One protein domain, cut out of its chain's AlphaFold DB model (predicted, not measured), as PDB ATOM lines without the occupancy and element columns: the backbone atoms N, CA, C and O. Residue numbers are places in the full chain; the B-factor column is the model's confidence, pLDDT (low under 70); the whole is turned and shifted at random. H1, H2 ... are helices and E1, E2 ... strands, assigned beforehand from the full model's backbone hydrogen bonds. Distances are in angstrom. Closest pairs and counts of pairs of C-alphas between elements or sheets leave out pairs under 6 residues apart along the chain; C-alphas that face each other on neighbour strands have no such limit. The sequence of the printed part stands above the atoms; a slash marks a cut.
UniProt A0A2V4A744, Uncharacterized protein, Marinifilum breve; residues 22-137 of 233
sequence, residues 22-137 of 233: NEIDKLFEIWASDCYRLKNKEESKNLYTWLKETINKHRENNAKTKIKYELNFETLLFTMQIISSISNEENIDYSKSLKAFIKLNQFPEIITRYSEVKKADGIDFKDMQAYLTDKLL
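Overview. This is residues 22 to 137 of the 233 residues of an uncharacterized protein of Marinifilum breve (UniProt A0A2V4A744). A small three-stranded sheet, E1, E2 and E3, sits at one side of a group of helices, in which H3 and H5 run side by side in opposite directions and H1 packs at a steep angle on H5. H2 begins beside the sheet, packs on H1 with its residues 47 to 49 and runs outward, so that residues 60 to 68, of which 60 to 62 belong to H2, stick out, while the short H4 packs on residues 85 to 86 of H3 and lies apart from E1 and E3 of the sheet. The 116 printed residues hold five named helices and three named strands, in the order H1 E1 H2 H3 H4 E2 E3 H5; the sheet's order is E1 - E2 - E3, all antiparallel, and the class is mostly helix. The whole is compact, with a radius of gyration of the C-alphas of 14.6 A and spans of 40 by 35 by 31 A.

Along the chain. In the sheet, E1 is residues 36 to 38, E2 residues 109 to 112 and E3 residues 117 to 119. H2, residues 47 to 62, is 22.6 A long and begins at C-alpha 47, (48.335, 103.912, 91.693). H5, residues 122 to 137, is 22.8 A long and ends at C-alpha 137, (60.133, 114.623, 78.871). H3, residues 73 to 87, is 20.6 A long. H1, residues 22 to 34, is 19.7 A long and begins at C-alpha 22, (58.079, 118.959, 94.246). H4 is residues 95 to 99.

Arrangement. E2 is the inner strand. E1 and E2 are antiparallel, with N 111 and O 37 2.8 A apart, within hydrogen-bond range. E2 and E3 form a hairpin, with N 110 and O 118 2.8 A apart. H2 only grazes the sheet with residues 47 to 50, and H5 only grazes it with residues 124 to 128. H3 and H5 touch at a shallow tilt of 28 degrees, opposite ways; their closest C-alphas, of Ser 84 and Gly 122, are 3.9 A apart. H1 touches H5 at a steep tilt of 57 degrees, closest at the C-alphas of Phe 28 and Leu 132, 6.3 A. With residues 28 to 33 alone H1 touches H2, closest at the C-alphas of Glu 29 and Thr 49, 6.1 A. H3 touches H4 with residues 85 to 86 alone, closest at the C-alphas of Ile 86 and Ser 95, 5.7 A. H4 and H5 are apart. Every O i to N i+4 pair is within hydrogen-bond range in H2, H3, H4 and H5; in H1, 7 of 9 are.

Size, cuts and confidence. The two C-alphas farthest apart, of Thr 65 and Tyr 114, are 43.8 A apart. The printed part has no cut and no long link. Its mean pLDDT is 84.8, and residues 41 to 44, 64 to 69 and 88 to 97 are under 70.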
ATOM      1  N   ASN A  22      59.410 118.986  93.635       91.69
ATOM      2  CA  ASN A  22      58.079 118.959  94.246       91.69
ATOM      3  C   ASN A  22      56.957 119.233  93.236       91.69
ATOM      4  O   ASN A  22      55.857 118.704  93.377       91.69
ATOM      5  N   GLU A  23      57.203 120.072  92.230       94.94
ATOM      6  CA  GLU A  23      56.233 120.319  91.160       94.94
ATOM      7  C   GLU A  23      56.111 119.112  90.232       94.94
ATOM      8  O   GLU A  23      54.993 118.745  89.879       94.94
ATOM      9  N   ILE A  24      57.227 118.453  89.899       95.31
ATOM     10  CA  ILE A  24      57.218 117.207  89.117       95.31
ATOM     11  C   ILE A  24      56.413 116.128  89.841       95.31
ATOM     12  O   ILE A  24      55.561 115.484  89.235       95.31
ATOM     13  N   ASP A  25      56.629 115.962  91.144       94.50
ATOM     14  CA  ASP A  25      55.900 114.975  91.937       94.50
ATOM     15  C   ASP A  25      54.378 115.221  91.917       94.50
ATOM     16  O   ASP A  25      53.604 114.299  91.667       94.50
ATOM     17  N   LYS A  26      53.935 116.479  92.049       94.25
ATOM     18  CA  LYS A  26      52.514 116.849  91.894       94.25
ATOM     19  C   LYS A  26      51.986 116.587  90.483       94.25
ATOM     20  O   LYS A  26      50.849 116.149  90.323       94.25
ATOM     21  N   LEU A  27      52.787 116.860  89.452       96.56
ATOM     22  CA  LEU A  27      52.415 116.549  88.072       96.56
ATOM     23  C   LEU A  27      52.213 115.045  87.886       96.56
ATOM     24  O   LEU A  27      51.259 114.649  87.223       96.56
ATOM     25  N   PHE A  28      53.041 114.207  88.511       96.62
ATOM     26  CA  PHE A  28      52.901 112.753  88.442       96.62
ATOM     27  C   PHE A  28      51.636 112.263  89.145       96.62
ATOM     28  O   PHE A  28      50.935 111.412  88.598       96.62
ATOM     29  N   GLU A  29      51.296 112.838  90.304       94.12
ATOM     30  CA  GLU A  29      50.021 112.562  90.976       94.12
ATOM     31  C   GLU A  29      48.830 112.872  90.059       94.12
ATOM     32  O   GLU A  29      47.880 112.094  90.000       94.12
ATOM     33  N   ILE A  30      48.888 113.960  89.290       94.19
ATOM     34  CA  ILE A  30      47.831 114.314  88.336       94.19
ATOM     35  C   ILE A  30      47.835 113.346  87.147       94.19
ATOM     36  O   ILE A  30      46.822 112.698  86.886       94.19
ATOM     37  N   TRP A  31      48.965 113.202  86.449       95.81
ATOM     38  CA  TRP A  31      49.065 112.422  85.212       95.81
ATOM     39  C   TRP A  31      48.747 110.941  85.415       95.81
ATOM     40  O   TRP A  31      48.119 110.334  84.553       95.81
ATOM     41  N   ALA A  32      49.114 110.352  86.556       95.06
ATOM     42  CA  ALA A  32      48.795 108.956  86.854       95.06
ATOM     43  C   ALA A  32      47.279 108.682  86.888       95.06
ATOM     44  O   ALA A  32      46.847 107.556  86.632       95.06
ATOM     45  N   SER A  33      46.460 109.703  87.155       92.00
ATOM     46  CA  SER A  33      44.998 109.585  87.153       92.00
ATOM     47  C   SER A  33      44.412 109.370  85.755       92.00
ATOM     48  O   SER A  33      43.294 108.874  85.653       92.00
ATOM     49  N   ASP A  34      45.152 109.673  84.685       89.88
ATOM     50  CA  ASP A  34      44.689 109.451  83.308       89.88
ATOM     51  C   ASP A  34      44.580 107.952  82.969       89.88
ATOM     52  O   ASP A  34      43.794 107.562  82.105       89.88
ATOM     53  N   CYS A  35      45.380 107.109  83.633       88.50
ATOM     54  CA  CYS A  35      45.557 105.705  83.252       88.50
ATOM     55  C   CYS A  35      45.399 104.706  84.408       88.50
ATOM     56  O   CYS A  35      45.159 103.531  84.136       88.50
ATOM     57  N   TYR A  36      45.541 105.135  85.668       92.06
ATOM     58  CA  TYR A  36      45.679 104.230  86.816       92.06
ATOM     59  C   TYR A  36      44.888 104.699  88.049       92.06
ATOM     60  O   TYR A  36      45.432 104.790  89.153       92.06
ATOM     61  N   ARG A  37      43.597 105.015  87.887       93.69
ATOM     62  CA  ARG A  37      42.721 105.428  89.005       93.69
ATOM     63  C   ARG A  37      42.464 104.253  89.944       93.69
ATOM     64  O   ARG A  37      42.398 103.115  89.496       93.69
ATOM     65  N   LEU A  38      42.285 104.494  91.240       93.50
ATOM     66  CA  LEU A  38      41.890 103.426  92.168       93.50
ATOM     67  C   LEU A  38      40.373 103.202  92.118       93.50
ATOM     68  O   LEU A  38      39.609 104.161  92.130       93.50
ATOM     69  N   LYS A  39      39.927 101.940  92.136       86.81
ATOM     70  CA  LYS A  39      38.498 101.583  92.021       86.81
ATOM     71  C   LYS A  39      37.634 102.045  93.207       86.81
ATOM     72  O   LYS A  39      36.519 102.506  93.011       86.81
ATOM     73  N   ASN A  40      38.145 101.902  94.435       75.19
ATOM     74  CA  ASN A  40      37.366 102.048  95.679       75.19
ATOM     75  C   ASN A  40      37.800 103.252  96.538       75.19
ATOM     76  O   ASN A  40      37.626 103.234  97.757       75.19
ATOM     77  N   LYS A  41      38.450 104.262  95.951       68.44
ATOM     78  CA  LYS A  41      38.889 105.468  96.671       68.44
ATOM     79  C   LYS A  41      38.360 106.730  95.983       68.44
ATOM     80  O   LYS A  41      37.834 106.649  94.880       68.44
ATOM     81  N   GLU A  42      38.488 107.871  96.665       68.56
ATOM     82  CA  GLU A  42      38.207 109.209  96.121       68.56
ATOM     83  C   GLU A  42      38.736 109.360  94.689       68.56
ATOM     84  O   GLU A  42      39.802 108.830  94.365       68.56
ATOM     85  N   GLU A  43      38.021 110.116  93.848       60.88
ATOM     86  CA  GLU A  43      38.325 110.257  92.416       60.88
ATOM     87  C   GLU A  43      39.760 110.713  92.111       60.88
ATOM     88  O   GLU A  43      40.248 110.457  91.010       60.88
ATOM     89  N   SER A  44      40.417 111.357  93.081       64.88
ATOM     90  CA  SER A  44      41.779 111.886  93.025       64.88
ATOM     91  C   SER A  44      42.877 110.862  93.329       64.88
ATOM     92  O   SER A  44      44.051 111.156  93.108       64.88
ATOM     93  N   LYS A  45      42.544 109.670  93.846       88.19
ATOM     94  CA  LYS A  45      43.550 108.655  94.188       88.19
ATOM     95  C   LYS A  45      43.818 107.713  93.020       88.19
ATOM     96  O   LYS A  45      42.919 107.211  92.347       88.19
ATOM     97  N   ASN A  46      45.092 107.417  92.832       94.88
ATOM     98  CA  ASN A  46      45.623 106.613  91.738       94.88
ATOM     99  C   ASN A  46      46.753 105.703  92.238       94.88
ATOM    100  O   ASN A  46      47.130 105.725  93.414       94.88
ATOM    101  N   LEU A  47      47.284 104.866  91.351       95.06
ATOM    102  CA  LEU A  47      48.335 103.912  91.693       95.06
ATOM    103  C   LEU A  47      49.632 104.599  92.164       95.06
ATOM    104  O   LEU A  47      50.284 104.098  93.080       95.06
ATOM    105  N   TYR A  48      49.968 105.769  91.608       95.88
ATOM    106  CA  TYR A  48      51.131 106.565  92.017       95.88
ATOM    107  C   TYR A  48      51.000 107.068  93.461       95.88
ATOM    108  O   TYR A  48      51.875 106.828  94.298       95.88
ATOM    109  N   THR A  49      49.873 107.704  93.788       94.69
ATOM    110  CA  THR A  49      49.585 108.192  95.148       94.69
ATOM    111  C   THR A  49      49.476 107.040  96.144       94.69
ATOM    112  O   THR A  49      50.007 107.142  97.246       94.69
ATOM    113  N   TRP A  50      48.892 105.899  95.753       94.69
ATOM    114  CA  TRP A  50      48.897 104.688  96.579       94.69
ATOM    115  C   TRP A  50      50.315 104.198  96.892       94.69
ATOM    116  O   TRP A  50      50.602 103.860  98.044       94.69
ATOM    117  N   LEU A  51      51.207 104.167  95.898       94.50
ATOM    118  CA  LEU A  51      52.597 103.750  96.087       94.50
ATOM    119  C   LEU A  51      53.313 104.689  97.067       94.50
ATOM    120  O   LEU A  51      53.924 104.230  98.033       94.50
ATOM    121  N   LYS A  52      53.168 106.001  96.860       94.00
ATOM    122  CA  LYS A  52      53.727 107.049  97.721       94.00
ATOM    123  C   LYS A  52      53.242 106.929  99.169       94.00
ATOM    124  O   LYS A  52      54.061 106.872 100.087       94.00
ATOM    125  N   GLU A  53      51.929 106.813  99.375       92.06
ATOM    126  CA  GLU A  53      51.311 106.598 100.693       92.06
ATOM    127  C   GLU A  53      51.838 105.318 101.361       92.06
ATOM    128  O   GLU A  53      52.154 105.315 102.552       92.06
ATOM    129  N   THR A  54      51.965 104.231 100.596       91.69
ATOM    130  CA  THR A  54      52.416 102.929 101.104       91.69
ATOM    131  C   THR A  54      53.862 102.985 101.595       91.69
ATOM    132  O   THR A  54      54.156 102.489 102.686       91.69
ATOM    133  N   ILE A  55      54.757 103.621 100.835       90.94
ATOM    134  CA  ILE A  55      56.167 103.786 101.217       90.94
ATOM    135  C   ILE A  55      56.290 104.692 102.443       90.94
ATOM    136  O   ILE A  55      57.002 104.342 103.387       90.94
ATOM    137  N   ASN A  56      55.584 105.826 102.461       90.06
ATOM    138  CA  ASN A  56      55.613 106.749 103.596       90.06
ATOM    139  C   ASN A  56      55.120 106.071 104.876       90.06
ATOM    140  O   ASN A  56      55.838 106.068 105.872       90.06
ATOM    141  N   LYS A  57      53.979 105.374 104.819       88.75
ATOM    142  CA  LYS A  57      53.448 104.621 105.962       88.75
ATOM    143  C   LYS A  57      54.412 103.533 106.435       88.75
ATOM    144  O   LYS A  57      54.581 103.327 107.636       88.75
ATOM    145  N   HIS A  58      55.052 102.810 105.514       87.25
ATOM    146  CA  HIS A  58      56.054 101.813 105.888       87.25
ATOM    147  C   HIS A  58      57.234 102.461 106.626       87.25
ATOM    148  O   HIS A  58      57.673 101.938 107.646       87.25
ATOM    149  N   ARG A  59      57.718 103.613 106.155       84.88
ATOM    150  CA  ARG A  59      58.831 104.336 106.779       84.88
ATOM    151  C   ARG A  59      58.469 104.902 108.144       84.88
ATOM    152  O   ARG A  59      59.232 104.693 109.077       84.88
ATOM    153  N   GLU A  60      57.313 105.543 108.283       84.56
ATOM    154  CA  GLU A  60      56.821 106.073 109.563       84.56
ATOM    155  C   GLU A  60      56.787 104.992 110.647       84.56
ATOM    156  O   GLU A  60      57.244 105.215 111.765       84.56
ATOM    157  N   ASN A  61      56.343 103.784 110.291       83.50
ATOM    158  CA  ASN A  61      56.271 102.661 111.223       83.50
ATOM    159  C   ASN A  61      57.639 102.044 111.575       83.50
ATOM    160  O   ASN A  61      57.729 101.301 112.548       83.50
ATOM    161  N   ASN A  62      58.690 102.298 110.787       79.38
ATOM    162  CA  ASN A  62      59.990 101.621 110.906       79.38
ATOM    163  C   ASN A  62      61.183 102.572 111.121       79.38
ATOM    164  O   ASN A  62      62.321 102.113 111.253       79.38
ATOM    165  N   ALA A  63      60.965 103.888 111.150       75.25
ATOM    166  CA  ALA A  63      62.026 104.876 111.299       75.25
ATOM    167  C   ALA A  63      62.666 104.791 112.698       75.25
ATOM    168  O   ALA A  63      62.078 105.191 113.699       75.25
ATOM    169  N   LYS A  64      63.907 104.286 112.765       67.38
ATOM    170  CA  LYS A  64      64.700 104.202 114.008       67.38
ATOM    171  C   LYS A  64      65.408 105.513 114.384       67.38
ATOM    172  O   LYS A  64      65.925 105.622 115.491       67.38
ATOM    173  N   THR A  65      65.461 106.507 113.495       57.78
ATOM    174  CA  THR A  65      66.210 107.762 113.695       57.78
ATOM    175  C   THR A  65      65.482 108.974 113.104       57.78
ATOM    176  O   THR A  65      64.734 108.856 112.139       57.78
ATOM    177  N   LYS A  66      65.750 110.163 113.669       58.34
ATOM    178  CA  LYS A  66      65.221 111.493 113.282       58.34
ATOM    179  C   LYS A  66      65.650 111.985 111.879       58.34
ATOM    180  O   LYS A  66      65.627 113.187 111.625       58.34
ATOM    181  N   ILE A  67      66.089 111.107 110.976       58.84
ATOM    182  CA  ILE A  67      66.505 111.516 109.628       58.84
ATOM    183  C   ILE A  67      65.246 111.668 108.775       58.84
ATOM    184  O   ILE A  67      64.597 110.686 108.414       58.84
ATOM    185  N   LYS A  68      64.896 112.920 108.475       60.81
ATOM    186  CA  LYS A  68      63.770 113.279 107.612       60.81
ATOM    187  C   LYS A  68      64.146 112.968 106.160       60.81
ATOM    188  O   LYS A  68      64.744 113.791 105.480       60.81
ATOM    189  N   TYR A  69      63.855 111.751 105.713       65.38
ATOM    190  CA  TYR A  69      63.991 111.384 104.307       65.38
ATOM    191  C   TYR A  69      62.729 111.824 103.562       65.38
ATOM    192  O   TYR A  69      61.643 111.306 103.829       65.38
ATOM    193  N   GLU A  70      62.860 112.760 102.626       74.75
ATOM    194  CA  GLU A  70      61.747 113.195 101.779       74.75
ATOM    195  C   GLU A  70      61.642 112.281 100.553       74.75
ATOM    196  O   GLU A  70      62.605 112.071  99.817       74.75
ATOM    197  N   LEU A  71      60.474 111.662 100.375       87.44
ATOM    198  CA  LEU A  71      60.182 110.813  99.226       87.44
ATOM    199  C   LEU A  71      59.905 111.698  98.005       87.44
ATOM    200  O   LEU A  71      58.978 112.502  98.041       87.44
ATOM    201  N   ASN A  72      60.693 111.534  96.942       89.88
ATOM    202  CA  ASN A  72      60.562 112.282  95.693       89.88
ATOM    203  C   ASN A  72      60.168 111.372  94.514       89.88
ATOM    204  O   ASN A  72      60.159 110.141  94.633       89.88
ATOM    205  N   PHE A  73      59.869 111.987  93.364       93.38
ATOM    206  CA  PHE A  73      59.442 111.264  92.165       93.38
ATOM    207  C   PHE A  73      60.511 110.286  91.646       93.38
ATOM    208  O   PHE A  73      60.162 109.193  91.213       93.38
ATOM    209  N   GLU A  74      61.804 110.619  91.734       91.62
ATOM    210  CA  GLU A  74      62.902 109.744  91.280       91.62
ATOM    211  C   GLU A  74      62.926 108.434  92.079       91.62
ATOM    212  O   GLU A  74      62.983 107.342  91.512       91.62
ATOM    213  N   THR A  75      62.785 108.536  93.403       92.50
ATOM    214  CA  THR A  75      62.690 107.374  94.296       92.50
ATOM    215  C   THR A  75      61.458 106.530  93.973       92.50
ATOM    216  O   THR A  75      61.510 105.299  94.029       92.50
ATOM    217  N   LEU A  76      60.342 107.176  93.627       95.38
ATOM    218  CA  LEU A  76      59.109 106.492  93.245       95.38
ATOM    219  C   LEU A  76      59.258 105.759  91.908       95.38
ATOM    220  O   LEU A  76      58.926 104.577  91.857       95.38
ATOM    221  N   LEU A  77      59.823 106.394  90.877       95.44
ATOM    222  CA  LEU A  77      60.118 105.754  89.589       95.44
ATOM    223  C   LEU A  77      61.039 104.541  89.766       95.44
ATOM    224  O   LEU A  77      60.752 103.461  89.253       95.44
ATOM    225  N   PHE A  78      62.105 104.686  90.556       93.50
ATOM    226  CA  PHE A  78      63.007 103.578  90.860       93.50
ATOM    227  C   PHE A  78      62.291 102.439  91.602       93.50
ATOM    228  O   PHE A  78      62.484 101.262  91.302       93.50
ATOM    229  N   THR A  79      61.401 102.776  92.540       93.19
ATOM    230  CA  THR A  79      60.604 101.772  93.254       93.19
ATOM    231  C   THR A  79      59.652 101.029  92.313       93.19
ATOM    232  O   THR A  79      59.530  99.810  92.425       93.19
ATOM    233  N   MET A  80      59.017 101.715  91.355       94.50
ATOM    234  CA  MET A  80      58.176 101.077  90.326       94.50
ATOM    235  C   MET A  80      58.974 100.082  89.486       94.50
ATOM    236  O   MET A  80      58.511  98.964  89.260       94.50
ATOM    237  N   GLN A  81      60.195 100.450  89.089       91.25
ATOM    238  CA  GLN A  81      61.089  99.569  88.338       91.25
ATOM    239  C   GLN A  81      61.442  98.304  89.128       91.25
ATOM    240  O   GLN A  81      61.403  97.196  88.580       91.25
ATOM    241  N   ILE A  82      61.758  98.453  90.421       89.00
ATOM    242  CA  ILE A  82      62.002  97.311  91.309       89.00
ATOM    243  C   ILE A  82      60.756  96.437  91.366       89.00
ATOM    244  O   ILE A  82      60.863  95.249  91.073       89.00
ATOM    245  N   ILE A  83      59.591  97.015  91.694       89.69
ATOM    246  CA  ILE A  83      58.317  96.292  91.797       89.69
ATOM    247  C   ILE A  83      58.049  95.510  90.515       89.69
ATOM    248  O   ILE A  83      57.783  94.313  90.596       89.69
ATOM    249  N   SER A  84      58.170  96.141  89.349       88.94
ATOM    250  CA  SER A  84      57.979  95.476  88.061       88.94
ATOM    251  C   SER A  84      58.913  94.276  87.893       88.94
ATOM    252  O   SER A  84      58.471  93.169  87.578       88.94
ATOM    253  N   SER A  85      60.197  94.467  88.204       83.75
ATOM    254  CA  SER A  85      61.226  93.435  88.071       83.75
ATOM    255  C   SER A  85      60.965  92.227  88.972       83.75
ATOM    256  O   SER A  85      61.162  91.087  88.545       83.75
ATOM    257  N   ILE A  86      60.500  92.457  90.206       83.31
ATOM    258  CA  ILE A  86      60.202  91.388  91.172       83.31
ATOM    259  C   ILE A  86      58.783  90.826  91.050       83.31
ATOM    260  O   ILE A  86      58.516  89.783  91.634       83.31
ATOM    261  N   SER A  87      57.880  91.472  90.312       80.19
ATOM    262  CA  SER A  87      56.495  91.011  90.130       80.19
ATOM    263  C   SER A  87      56.316  90.191  88.852       80.19
ATOM    264  O   SER A  87      55.598  89.198  88.873       80.19
ATOM    265  N   ASN A  88      56.987  90.551  87.752       67.69
ATOM    266  CA  ASN A  88      56.778  89.889  86.461       67.69
ATOM    267  C   ASN A  88      57.280  88.435  86.479       67.69
ATOM    268  O   ASN A  88      58.393  88.147  86.930       67.69
ATOM    269  N   GLU A  89      56.449  87.500  86.020       57.88
ATOM    270  CA  GLU A  89      56.763  86.062  85.970       57.88
ATOM    271  C   GLU A  89      57.576  85.667  84.727       57.88
ATOM    272  O   GLU A  89      58.335  84.699  84.778       57.88
ATOM    273  N   GLU A  90      57.491  86.457  83.653       55.75
ATOM    274  CA  GLU A  90      58.032  86.119  82.327       55.75
ATOM    275  C   GLU A  90      59.513  86.483  82.114       55.75
ATOM    276  O   GLU A  90      60.140  85.983  81.183       55.75
ATOM    277  N   ASN A  91      60.124  87.296  82.985       51.00
ATOM    278  CA  ASN A  91      61.548  87.626  82.863       51.00
ATOM    279  C   ASN A  91      62.421  86.491  83.425       51.00
ATOM    280  O   ASN A  91      62.642  86.353  84.632       51.00
ATOM    281  N   ILE A  92      62.916  85.661  82.511       49.28
ATOM    282  CA  ILE A  92      63.932  84.631  82.730       49.28
ATOM    283  C   ILE A  92      65.241  85.334  83.135       49.28
ATOM    284  O   ILE A  92      65.876  85.986  82.317       49.28
ATOM    285  N   ASP A  93      65.573  85.337  84.430       53.38
ATOM    286  CA  ASP A  93      66.705  84.576  85.012       53.38
ATOM    287  C   ASP A  93      67.220  85.207  86.328       53.38
ATOM    288  O   ASP A  93      67.471  84.506  87.300       53.38
ATOM    289  N   TYR A  94      67.275  86.540  86.449       50.97
ATOM    290  CA  TYR A  94      67.878  87.192  87.633       50.97
ATOM    291  C   TYR A  94      66.893  87.558  88.757       50.97
ATOM    292  O   TYR A  94      67.243  87.499  89.937       50.97
ATOM    293  N   SER A  95      65.643  87.914  88.437       53.81
ATOM    294  CA  SER A  95      64.671  88.353  89.456       53.81
ATOM    295  C   SER A  95      64.044  87.202  90.249       53.81
ATOM    296  O   SER A  95      63.494  87.426  91.330       53.81
ATOM    297  N   LYS A  96      64.171  85.955  89.769       58.34
ATOM    298  CA  LYS A  96      63.662  84.761  90.462       58.34
ATOM    299  C   LYS A  96      64.370  84.521  91.798       58.34
ATOM    300  O   LYS A  96      63.716  84.122  92.757       58.34
ATOM    301  N   SER A  97      65.659  84.845  91.899       68.88
ATOM    302  CA  SER A  97      66.425  84.663  93.138       68.88
ATOM    303  C   SER A  97      65.978  85.615  94.249       68.88
ATOM    304  O   SER A  97      65.867  85.201  95.397       68.88
ATOM    305  N   LEU A  98      65.643  86.872  93.927       72.12
ATOM    306  CA  LEU A  98      65.122  87.822  94.922       72.12
ATOM    307  C   LEU A  98      63.712  87.450  95.400       72.12
ATOM    308  O   LEU A  98      63.404  87.643  96.576       72.12
ATOM    309  N   LYS A  99      62.879  86.854  94.535       72.88
ATOM    310  CA  LYS A  99      61.552  86.338  94.918       72.88
ATOM    311  C   LYS A  99      61.625  85.266  96.012       72.88
ATOM    312  O   LYS A  99      60.683  85.142  96.785       72.88
ATOM    313  N   ALA A 100      62.739  84.533  96.124       76.00
ATOM    314  CA  ALA A 100      62.937  83.576  97.214       76.00
ATOM    315  C   ALA A 100      62.985  84.251  98.601       76.00
ATOM    316  O   ALA A 100      62.686  83.609  99.606       76.00
ATOM    317  N   PHE A 101      63.331  85.541  98.656       81.75
ATOM    318  CA  PHE A 101      63.504  86.296  99.901       81.75
ATOM    319  C   PHE A 101      62.462  87.403 100.097       81.75
ATOM    320  O   PHE A 101      62.295  87.890 101.214       81.75
ATOM    321  N   ILE A 102      61.766  87.823  99.034       80.75
ATOM    322  CA  ILE A 102      60.870  88.982  99.053       80.75
ATOM    323  C   ILE A 102      59.444  88.553  98.723       80.75
ATOM    324  O   ILE A 102      59.153  88.076  97.628       80.75
ATOM    325  N   LYS A 103      58.529  88.816  99.659       78.56
ATOM    326  CA  LYS A 103      57.088  88.697  99.440       78.56
ATOM    327  C   LYS A 103      56.487  90.077  99.216       78.56
ATOM    328  O   LYS A 103      56.576  90.946 100.080       78.56
ATOM    329  N   LEU A 104      55.851  90.261  98.065       78.00
ATOM    330  CA  LEU A 104      55.128  91.486  97.748       78.00
ATOM    331  C   LEU A 104      53.809  91.567  98.517       78.00
ATOM    332  O   LEU A 104      53.093  90.574  98.677       78.00
ATOM    333  N   ASN A 105      53.474  92.779  98.958       76.81
ATOM    334  CA  ASN A 105      52.139  93.083  99.457       76.81
ATOM    335  C   ASN A 105      51.117  92.981  98.324       76.81
ATOM    336  O   ASN A 105      51.446  93.118  97.147       76.81
ATOM    337  N   GLN A 106      49.851  92.784  98.686       84.44
ATOM    338  CA  GLN A 106      48.785  92.840  97.697       84.44
ATOM    339  C   GLN A 106      48.643  94.259  97.136       84.44
ATOM    340  O   GLN A 106      48.503  95.222  97.890       84.44
ATOM    341  N   PHE A 107      48.645  94.358  95.811       91.75
ATOM    342  CA  PHE A 107      48.386  95.596  95.086       91.75
ATOM    343  C   PHE A 107      46.881  95.933  95.054       91.75
ATOM    344  O   PHE A 107      46.051  95.026  95.205       91.75
ATOM    345  N   PRO A 108      46.511  97.221  94.911       93.44
ATOM    346  CA  PRO A 108      45.117  97.655  94.925       93.44
ATOM    347  C   PRO A 108      44.392  97.299  93.617       93.44
ATOM    348  O   PRO A 108      45.022  96.996  92.605       93.44
ATOM    349  N   GLU A 109      43.059  97.371  93.626       94.81
ATOM    350  CA  GLU A 109      42.276  97.389  92.384       94.81
ATOM    351  C   GLU A 109      42.366  98.765  91.715       94.81
ATOM    352  O   GLU A 109      42.163  99.801  92.363       94.81
ATOM    353  N   ILE A 110      42.622  98.759  90.412       94.81
ATOM    354  CA  ILE A 110      42.716  99.941  89.559       94.81
ATOM    355  C   ILE A 110      41.650  99.906  88.464       94.81
ATOM    356  O   ILE A 110      41.178  98.840  88.069       94.81
ATOM    357  N   ILE A 111      41.295 101.090  87.979       93.31
ATOM    358  CA  ILE A 111      40.573 101.311  86.732       93.31
ATOM    359  C   ILE A 111      41.627 101.737  85.711       93.31
ATOM    360  O   ILE A 111      42.274 102.775  85.888       93.31
ATOM    361  N   THR A 112      41.828 100.920  84.682       89.12
ATOM    362  CA  THR A 112      42.803 101.194  83.621       89.12
ATOM    363  C   THR A 112      42.302 102.296  82.685       89.12
ATOM    364  O   THR A 112      41.125 102.669  82.695       89.12
ATOM    365  N   ARG A 113      43.174 102.769  81.789       84.38
ATOM    366  CA  ARG A 113      42.814 103.700  80.704       84.38
ATOM    367  C   ARG A 113      41.634 103.221  79.843       84.38
ATOM    368  O   ARG A 113      40.928 104.045  79.269       84.38
ATOM    369  N   TYR A 114      41.425 101.910  79.740       87.19
ATOM    370  CA  TYR A 114      40.337 101.309  78.961       87.19
ATOM    371  C   TYR A 114      39.075 101.055  79.796       87.19
ATOM    372  O   TYR A 114      38.200 100.304  79.374       87.19
ATOM    373  N   SER A 115      38.978 101.674  80.978       86.25
ATOM    374  CA  SER A 115      37.880 101.495  81.937       86.25
ATOM    375  C   SER A 115      37.723 100.054  82.437       86.25
ATOM    376  O   SER A 115      36.670  99.683  82.952       86.25
ATOM    377  N   GLU A 116      38.770  99.239  82.311       91.38
ATOM    378  CA  GLU A 116      38.801  97.889  82.862       91.38
ATOM    379  C   GLU A 116      39.148  97.947  84.346       91.38
ATOM    380  O   GLU A 116      40.061  98.663  84.758       91.38
ATOM    381  N   VAL A 117      38.438  97.159  85.148       93.94
ATOM    382  CA  VAL A 117      38.761  96.975  86.556       93.94
ATOM    383  C   VAL A 117      39.615  95.726  86.714       93.94
ATOM    384  O   VAL A 117      39.137  94.619  86.475       93.94
ATOM    385  N   LYS A 118      40.844  95.894  87.199       93.50
ATOM    386  CA  LYS A 118      41.748  94.782  87.521       93.50
ATOM    387  C   LYS A 118      42.499  95.033  88.821       93.50
ATOM    388  O   LYS A 118      42.576  96.159  89.311       93.50
ATOM    389  N   LYS A 119      43.091  93.979  89.379       93.12
ATOM    390  CA  LYS A 119      44.123  94.131  90.409       93.12
ATOM    391  C   LYS A 119      45.411  94.586  89.731       93.12
ATOM    392  O   LYS A 119      45.788  93.984  88.731       93.12
ATOM    393  N   ALA A 120      46.054  95.624  90.261       93.06
ATOM    394  CA  ALA A 120      47.324  96.083  89.719       93.06
ATOM    395  C   ALA A 120      48.401  94.991  89.836       93.06
ATOM    396  O   ALA A 120      48.361  94.167  90.755       93.06
ATOM    397  N   ASP A 121      49.365  95.007  88.926       91.00
ATOM    398  CA  ASP A 121      50.496  94.084  88.864       91.00
ATOM    399  C   ASP A 121      51.807  94.797  88.470       91.00
ATOM    400  O   ASP A 121      51.885  96.023  88.370       91.00
ATOM    401  N   GLY A 122      52.878  94.020  88.289       89.62
ATOM    402  CA  GLY A 122      54.195  94.536  87.909       89.62
ATOM    403  C   GLY A 122      54.266  95.205  86.541       89.62
ATOM    404  O   GLY A 122      55.137  96.055  86.330       89.62
ATOM    405  N   ILE A 123      53.389  94.820  85.616       91.06
ATOM    406  CA  ILE A 123      53.309  95.409  84.281       91.06
ATOM    407  C   ILE A 123      52.690  96.798  84.413       91.06
ATOM    408  O   ILE A 123      53.259  97.755  83.901       91.06
ATOM    409  N   ASP A 124      51.637  96.948  85.221       93.44
ATOM    410  CA  ASP A 124      51.012  98.255  85.456       93.44
ATOM    411  C   ASP A 124      52.006  99.281  86.038       93.44
ATOM    412  O   ASP A 124      52.014 100.440  85.625       93.44
ATOM    413  N   PHE A 125      52.895  98.870  86.955       94.00
ATOM    414  CA  PHE A 125      53.950  99.755  87.473       94.00
ATOM    415  C   PHE A 125      55.005 100.116  86.421       94.00
ATOM    416  O   PHE A 125      55.472 101.255  86.407       94.00
ATOM    417  N   LYS A 126      55.372  99.175  85.543       93.38
ATOM    418  CA  LYS A 126      56.304  99.423  84.431       93.38
ATOM    419  C   LYS A 126      55.727 100.432  83.448       93.38
ATOM    420  O   LYS A 126      56.395 101.397  83.085       93.38
ATOM    421  N   ASP A 127      54.484 100.208  83.049       93.88
ATOM    422  CA  ASP A 127      53.796 101.028  82.064       93.88
ATOM    423  C   ASP A 127      53.518 102.423  82.633       93.88
ATOM    424  O   ASP A 127      53.738 103.422  81.950       93.88
ATOM    425  N   MET A 128      53.151 102.517  83.918       95.44
ATOM    426  CA  MET A 128      53.024 103.798  84.613       95.44
ATOM    427  C   MET A 128      54.362 104.544  84.675       95.44
ATOM    428  O   MET A 128      54.394 105.742  84.403       95.44
ATOM    429  N   GLN A 129      55.469 103.862  84.996       96.00
ATOM    430  CA  GLN A 129      56.805 104.468  85.016       96.00
ATOM    431  C   GLN A 129      57.176 105.048  83.643       96.00
ATOM    432  O   GLN A 129      57.619 106.197  83.563       96.00
ATOM    433  N   ALA A 130      56.978 104.274  82.572       94.62
ATOM    434  CA  ALA A 130      57.236 104.715  81.204       94.62
ATOM    435  C   ALA A 130      56.356 105.918  80.836       94.62
ATOM    436  O   ALA A 130      56.869 106.966  80.450       94.62
ATOM    437  N   TYR A 131      55.046 105.818  81.074       95.38
ATOM    438  CA  TYR A 131      54.086 106.884  80.798       95.38
ATOM    439  C   TYR A 131      54.426 108.206  81.504       95.38
ATOM    440  O   TYR A 131      54.399 109.271  80.882       95.38
ATOM    441  N   LEU A 132      54.750 108.158  82.800       96.62
ATOM    442  CA  LEU A 132      55.105 109.347  83.580       96.62
ATOM    443  C   LEU A 132      56.427 109.963  83.107       96.62
ATOM    444  O   LEU A 132      56.536 111.188  83.029       96.62
ATOM    445  N   THR A 133      57.401 109.126  82.745       94.69
ATOM    446  CA  THR A 133      58.683 109.577  82.188       94.69
ATOM    447  C   THR A 133      58.470 110.285  80.850       94.69
ATOM    448  O   THR A 133      58.929 111.413  80.681       94.69
ATOM    449  N   ASP A 134      57.692 109.701  79.938       93.38
ATOM    450  CA  ASP A 134      57.374 110.316  78.644       93.38
ATOM    451  C   ASP A 134      56.650 111.656  78.810       93.38
ATOM    452  O   ASP A 134      56.998 112.653  78.167       93.38
ATOM    453  N   LYS A 135      55.668 111.723  79.719       95.56
ATOM    454  CA  LYS A 135      54.973 112.975  80.048       95.56
ATOM    455  C   LYS A 135      55.926 114.034  80.589       95.56
ATOM    456  O   LYS A 135      55.813 115.194  80.189       95.56
ATOM    457  N   LEU A 136      56.872 113.651  81.449       94.75
ATOM    458  CA  LEU A 136      57.878 114.565  81.981       94.75
ATOM    459  C   LEU A 136      58.785 115.107  80.875       94.75
ATOM    460  O   LEU A 136      58.975 116.318  80.790       94.75
ATOM    461  N   LEU A 137      59.289 114.232  80.001       92.00
ATOM    462  CA  LEU A 137      60.133 114.623  78.871       92.00
ATOM    463  C   LEU A 137      59.406 115.621  77.963       92.00
ATOM    464  O   LEU A 137      59.952 116.677  77.646       92.00
TER     465      LEU A 137